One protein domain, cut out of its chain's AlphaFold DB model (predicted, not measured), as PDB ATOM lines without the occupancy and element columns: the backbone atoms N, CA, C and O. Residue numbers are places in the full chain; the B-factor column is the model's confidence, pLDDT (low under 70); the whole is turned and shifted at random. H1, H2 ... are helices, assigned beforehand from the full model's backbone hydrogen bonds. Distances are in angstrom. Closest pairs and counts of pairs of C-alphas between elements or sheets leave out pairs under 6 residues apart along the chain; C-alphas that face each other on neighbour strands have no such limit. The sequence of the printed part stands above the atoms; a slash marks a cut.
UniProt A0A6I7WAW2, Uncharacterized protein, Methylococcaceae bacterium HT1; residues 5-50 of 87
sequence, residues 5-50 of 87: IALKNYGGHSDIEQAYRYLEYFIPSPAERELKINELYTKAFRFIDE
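This is residues 5 to 50 of the 87 residues of an uncharacterized protein of Methylococcaceae bacterium HT1 (UniProt A0A6I7WAW2). Two helices, H2 and the longer H3, make an open V joined by residues 25 to 29, with the one-turn helix H1 near the other end of H2. The far end of H3, with residues 42 to 50, sticks out free. The printed part has 46 residues, all helix in class, with H1, H2, H3 in chain order and no named strand. It is only just compact, close to loose, with a radius of gyration of the C-alphas of 11.0 A and spans of 32 by 21 by 14 A.

Find C-alpha 5 at (30.730, -26.469, 17.718), where H1, residues 5 to 9, begins. H2, residues 13 to 24, runs 16.7 A from C-alpha 13 at (27.321, -32.085, 11.395). H3, residues 30 to 49, runs 28.4 A to C-alpha 49 at (25.730, -12.009, 6.853).

H1 and H2 are close but not clearly touching; their closest C-alphas, of Leu 7 and His 13, are 6.9 A apart. H1 and H3 are apart. H3 touches H2 with residues 33 to 37 alone, closest at the C-alphas of Leu 23 and Arg 33, 6.5 A. They run opposite ways at a steep tilt of 55 degrees. In H1, H2 and H3 every O i to N i+4 pair is within hydrogen-bond range.

The C-alphas farthest apart, of Pro 28 and Glu 50, are 32.7 A apart. The printed part has no cut, and both links are tight. Look for pLDDT under 70 at residues 6, 8 to 9 and 11.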
ATOM      1  N   ILE A   5      31.116 -25.445  16.739       71.19
ATOM      2  CA  ILE A   5      30.730 -26.469  17.718       71.19
ATOM      3  C   ILE A   5      29.207 -26.507  17.888       71.19
ATOM      4  O   ILE A   5      28.614 -27.579  17.943       71.19
ATOM      5  N   ALA A   6      28.558 -25.345  17.925       69.44
ATOM      6  CA  ALA A   6      27.107 -25.263  17.965       69.44
ATOM      7  C   ALA A   6      26.491 -25.709  16.628       69.44
ATOM      8  O   ALA A   6      25.518 -26.452  16.649       69.44
ATOM      9  N   LEU A   7      27.086 -25.372  15.478       70.44
ATOM     10  CA  LEU A   7      26.591 -25.836  14.174       70.44
ATOM     11  C   LEU A   7      26.609 -27.371  14.049       70.44
ATOM     12  O   LEU A   7      25.638 -27.950  13.562       70.44
ATOM     13  N   LYS A   8      27.654 -28.036  14.565       67.38
ATOM     14  CA  LYS A   8      27.695 -29.507  14.672       67.38
ATOM     15  C   LYS A   8      26.493 -30.065  15.444       67.38
ATOM     16  O   LYS A   8      25.988 -31.120  15.089       67.38
ATOM     17  N   ASN A   9      26.008 -29.349  16.456       67.38
ATOM     18  CA  ASN A   9      24.910 -29.797  17.315       67.38
ATOM     19  C   ASN A   9      23.509 -29.405  16.800       67.38
ATOM     20  O   ASN A   9      22.524 -29.971  17.261       67.38
ATOM     21  N   TYR A  10      23.407 -28.480  15.838       72.25
ATOM     22  CA  TYR A  10      22.137 -27.998  15.260       72.25
ATOM     23  C   TYR A  10      21.871 -28.526  13.839       72.25
ATOM     24  O   TYR A  10      21.157 -27.898  13.063       72.25
ATOM     25  N   GLY A  11      22.440 -29.685  13.493       69.38
ATOM     26  CA  GLY A  11      22.158 -30.383  12.231       69.38
ATOM     27  C   GLY A  11      23.176 -30.161  11.110       69.38
ATOM     28  O   GLY A  11      23.140 -30.894  10.131       69.38
ATOM     29  N   GLY A  12      24.146 -29.256  11.273       76.75
ATOM     30  CA  GLY A  12      25.222 -29.040  10.292       76.75
ATOM     31  C   GLY A  12      26.397 -30.018  10.413       76.75
ATOM     32  O   GLY A  12      27.456 -29.786   9.836       76.75
ATOM     33  N   HIS A  13      26.257 -31.095  11.199       82.38
ATOM     34  CA  HIS A  13      27.321 -32.085  11.395       82.38
ATOM     35  C   HIS A  13      27.739 -32.753  10.082       82.38
ATOM     36  O   HIS A  13      28.929 -32.799   9.785       82.38
ATOM     37  N   SER A  14      26.762 -33.220   9.296       84.94
ATOM     38  CA  SER A  14      27.010 -33.924   8.031       84.94
ATOM     39  C   SER A  14      27.730 -33.032   7.020       84.94
ATOM     40  O   SER A  14      28.670 -33.478   6.368       84.94
ATOM     41  N   ASP A  15      27.336 -31.759   6.923       85.88
ATOM     42  CA  ASP A  15      27.954 -30.809   5.992       85.88
ATOM     43  C   ASP A  15      29.411 -30.519   6.375       85.88
ATOM     44  O   ASP A  15      30.306 -30.518   5.526       85.88
ATOM     45  N   ILE A  16      29.672 -30.324   7.674       87.31
ATOM     46  CA  ILE A  16      31.029 -30.113   8.193       87.31
ATOM     47  C   ILE A  16      31.886 -31.363   7.977       87.31
ATOM     48  O   ILE A  16      33.051 -31.241   7.602       87.31
ATOM     49  N   GLU A  17      31.337 -32.557   8.202       90.12
ATOM     50  CA  GLU A  17      32.046 -33.816   7.978       90.12
ATOM     51  C   GLU A  17      32.387 -34.008   6.497       90.12
ATOM     52  O   GLU A  17      33.521 -34.352   6.166       90.12
ATOM     53  N   GLN A  18      31.447 -33.726   5.593       90.88
ATOM     54  CA  GLN A  18      31.688 -33.815   4.156       90.88
ATOM     55  C   GLN A  18      32.771 -32.830   3.699       90.88
ATOM     56  O   GLN A  18      33.682 -33.220   2.966       90.88
ATOM     57  N   ALA A  19      32.721 -31.580   4.166       91.31
ATOM     58  CA  ALA A  19      33.767 -30.598   3.895       91.31
ATOM     59  C   ALA A  19      35.124 -31.050   4.456       91.31
ATOM     60  O   ALA A  19      36.147 -30.918   3.786       91.31
ATOM     61  N   TYR A  20      35.145 -31.628   5.662       92.94
ATOM     62  CA  TYR A  20      36.366 -32.140   6.278       92.94
ATOM     63  C   TYR A  20      36.971 -33.293   5.467       92.94
ATOM     64  O   TYR A  20      38.156 -33.236   5.148       92.94
ATOM     65  N   ARG A  21      36.158 -34.277   5.051       93.94
ATOM     66  CA  ARG A  21      36.574 -35.386   4.169       93.94
ATOM     67  C   ARG A  21      37.153 -34.880   2.848       93.94
ATOM     68  O   ARG A  21      38.148 -35.409   2.370       93.94
ATOM     69  N   TYR A  22      36.580 -33.822   2.272       94.38
ATOM     70  CA  TYR A  22      37.137 -33.210   1.064       94.38
ATOM     71  C   TYR A  22      38.540 -32.623   1.297       94.38
ATOM     72  O   TYR A  22      39.410 -32.740   0.436       94.38
ATOM     73  N   LEU A  23      38.803 -32.035   2.467       95.75
ATOM     74  CA  LEU A  23      40.130 -31.500   2.791       95.75
ATOM     75  C   LEU A  23      41.187 -32.584   3.030       95.75
ATOM     76  O   LEU A  23      42.372 -32.291   2.885       95.75
ATOM     77  N   GLU A  24      40.801 -33.819   3.363       96.38
ATOM     78  CA  GLU A  24      41.750 -34.927   3.559       96.38
ATOM     79  C   GLU A  24      42.578 -35.222   2.305       96.38
ATOM     80  O   GLU A  24      43.742 -35.600   2.423       96.38
ATOM     81  N   TYR A  25      42.026 -34.963   1.117       96.50
ATOM     82  CA  TYR A  25      42.743 -35.116  -0.150       96.50
ATOM     83  C   TYR A  25      43.877 -34.097  -0.348       96.50
ATOM     84  O   TYR A  25      44.780 -34.349  -1.143       96.50
ATOM     85  N   PHE A  26      43.845 -32.958   0.352       96.00
ATOM     86  CA  PHE A  26      44.752 -31.827   0.106       96.00
ATOM     87  C   PHE A  26      45.629 -31.464   1.304       96.00
ATOM     88  O   PHE A  26      46.717 -30.923   1.127       96.00
ATOM     89  N   ILE A  27      45.157 -31.727   2.523       96.44
ATOM     90  CA  ILE A  27      45.807 -31.314   3.766       96.44
ATOM     91  C   ILE A  27      45.997 -32.563   4.630       96.44
ATOM     92  O   ILE A  27      45.035 -33.016   5.252       96.44
ATOM     93  N   PRO A  28      47.212 -33.138   4.699       94.31
ATOM     94  CA  PRO A  28      47.460 -34.366   5.455       94.31
ATOM     95  C   PRO A  28      47.275 -34.209   6.969       94.31
ATOM     96  O   PRO A  28      46.829 -35.147   7.631       94.31
ATOM     97  N   SER A  29      47.590 -33.031   7.516       97.44
ATOM     98  CA  SER A  29      47.540 -32.749   8.953       97.44
ATOM     99  C   SER A  29      46.099 -32.534   9.444       97.44
ATOM    100  O   SER A  29      45.449 -31.576   9.018       97.44
ATOM    101  N   PRO A  30      45.588 -33.358  10.384       94.56
ATOM    102  CA  PRO A  30      44.259 -33.162  10.966       94.56
ATOM    103  C   PRO A  30      44.095 -31.793  11.638       94.56
ATOM    104  O   PRO A  30      43.072 -31.138  11.461       94.56
ATOM    105  N   ALA A  31      45.127 -31.322  12.345       95.31
ATOM    106  CA  ALA A  31      45.093 -30.026  13.023       95.31
ATOM    107  C   ALA A  31      44.982 -28.857  12.027       95.31
ATOM    108  O   ALA A  31      44.218 -27.918  12.242       95.31
ATOM    109  N   GLU A  32      45.690 -28.927  10.896       96.44
ATOM    110  CA  GLU A  32      45.577 -27.912   9.840       96.44
ATOM    111  C   GLU A  32      44.202 -27.953   9.159       96.44
ATOM    112  O   GLU A  32      43.646 -26.901   8.839       96.44
ATOM    113  N   ARG A  33      43.605 -29.143   8.994       95.75
ATOM    114  CA  ARG A  33      42.228 -29.279   8.491       95.75
ATOM    115  C   ARG A  33      41.210 -28.638   9.425       95.75
ATOM    116  O   ARG A  33      40.312 -27.948   8.950       95.75
ATOM    117  N   GLU A  34      41.353 -28.813  10.737       92.50
ATOM    118  CA  GLU A  34      40.474 -28.169  11.721       92.50
ATOM    119  C   GLU A  34      40.558 -26.640  11.652       92.50
ATOM    120  O   GLU A  34      39.525 -25.962  11.634       92.50
ATOM    121  N   LEU A  35      41.768 -26.083  11.550       94.31
ATOM    122  CA  LEU A  35      41.958 -24.645  11.347       94.31
ATOM    123  C   LEU A  35      41.316 -24.183  10.034       94.31
ATOM    124  O   LEU A  35      40.609 -23.172  10.010       94.31
ATOM    125  N   LYS A  36      41.499 -24.952   8.954       95.12
ATOM    126  CA  LYS A  36      40.954 -24.604   7.642       95.12
ATOM    127  C   LYS A  36      39.429 -24.639   7.608       95.12
ATOM    128  O   LYS A  36      38.817 -23.731   7.052       95.12
ATOM    129  N   ILE A  37      38.804 -25.637   8.229       93.25
ATOM    130  CA  ILE A  37      37.344 -25.723   8.349       93.25
ATOM    131  C   ILE A  37      36.781 -24.530   9.122       93.25
ATOM    132  O   ILE A  37      35.791 -23.941   8.691       93.25
ATOM    133  N   ASN A  38      37.424 -24.123  10.217       91.12
ATOM    134  CA  ASN A  38      37.016 -22.933  10.966       91.12
ATOM    135  C   ASN A  38      37.121 -21.649  10.129       91.12
ATOM    136  O   ASN A  38      36.216 -20.808  10.155       91.12
ATOM    137  N   GLU A  39      38.206 -21.500   9.363       93.50
ATOM    138  CA  GLU A  39      38.396 -20.375   8.443       93.50
ATOM    139  C   GLU A  39      37.293 -20.337   7.372       93.50
ATOM    140  O   GLU A  39      36.665 -19.295   7.164       93.50
ATOM    141  N   LEU A  40      37.026 -21.472   6.717       92.62
ATOM    142  CA  LEU A  40      35.998 -21.602   5.683       92.62
ATOM    143  C   LEU A  40      34.598 -21.337   6.240       92.62
ATOM    144  O   LEU A  40      33.840 -20.585   5.632       92.62
ATOM    145  N   TYR A  41      34.282 -21.877   7.419       88.75
ATOM    146  CA  TYR A  41      33.022 -21.606   8.109       88.75
ATOM    147  C   TYR A  41      32.841 -20.110   8.383       88.75
ATOM    148  O   TYR A  41      31.797 -19.538   8.076       88.75
ATOM    149  N   THR A  42      33.880 -19.452   8.902       90.25
ATOM    150  CA  THR A  42      33.846 -18.011   9.183       90.25
ATOM    151  C   THR A  42      33.631 -17.197   7.908       90.25
ATOM    152  O   THR A  42      32.857 -16.241   7.914       90.25
ATOM    153  N   LYS A  43      34.287 -17.573   6.804       92.81
ATOM    154  CA  LYS A  43      34.101 -16.930   5.495       92.81
ATOM    155  C   LYS A  43      32.687 -17.131   4.955       92.81
ATOM    156  O   LYS A  43      32.079 -16.155   4.531       92.81
ATOM    157  N   ALA A  44      32.151 -18.348   5.024       90.94
ATOM    158  CA  ALA A  44      30.785 -18.645   4.602       90.94
ATOM    159  C   ALA A  44      29.754 -17.867   5.433       90.94
ATOM    160  O   ALA A  44      28.835 -17.280   4.871       90.94
ATOM    161  N   PHE A  45      29.945 -17.791   6.755       88.38
ATOM    162  CA  PHE A  45      29.096 -16.988   7.635       88.38
ATOM    163  C   PHE A  45      29.134 -15.503   7.255       88.38
ATOM    164  O   PHE A  45      28.089 -14.898   7.068       88.38
ATOM    165  N   ARG A  46      30.327 -14.917   7.087       92.25
ATOM    166  CA  ARG A  46      30.456 -13.508   6.674       92.25
ATOM    167  C   ARG A  46      29.827 -13.241   5.310       92.25
ATOM    168  O   ARG A  46      29.213 -12.200   5.130       92.25
ATOM    169  N   PHE A  47      29.965 -14.180   4.375       92.62
ATOM    170  CA  PHE A  47      29.353 -14.076   3.058       92.62
ATOM    171  C   PHE A  47      27.827 -13.968   3.152       92.62
ATOM    172  O   PHE A  47      27.263 -13.091   2.512       92.62
ATOM    173  N   ILE A  48      27.164 -14.800   3.966       90.75
ATOM    174  CA  ILE A  48      25.697 -14.747   4.118       90.75
ATOM    175  C   ILE A  48      25.208 -13.607   5.024       90.75
ATOM    176  O   ILE A  48      24.065 -13.186   4.886       90.75
ATOM    177  N   ASP A  49      26.045 -13.127   5.949       91.62
ATOM    178  CA  ASP A  49      25.730 -12.009   6.853       91.62
ATOM    179  C   ASP A  49      25.720 -10.660   6.110       91.62
ATOM    180  O   ASP A  49      25.065  -9.703   6.522       91.62
ATOM    181  N   GLU A  50      26.404 -10.583   4.967       93.81
ATOM    182  CA  GLU A  50      26.364  -9.421   4.089       93.81
ATOM    183  C   GLU A  50      25.019  -9.319   3.354       93.81
ATOM    184  O   GLU A  50      24.630 -10.184   2.565       93.81
TER     185      GLU A  50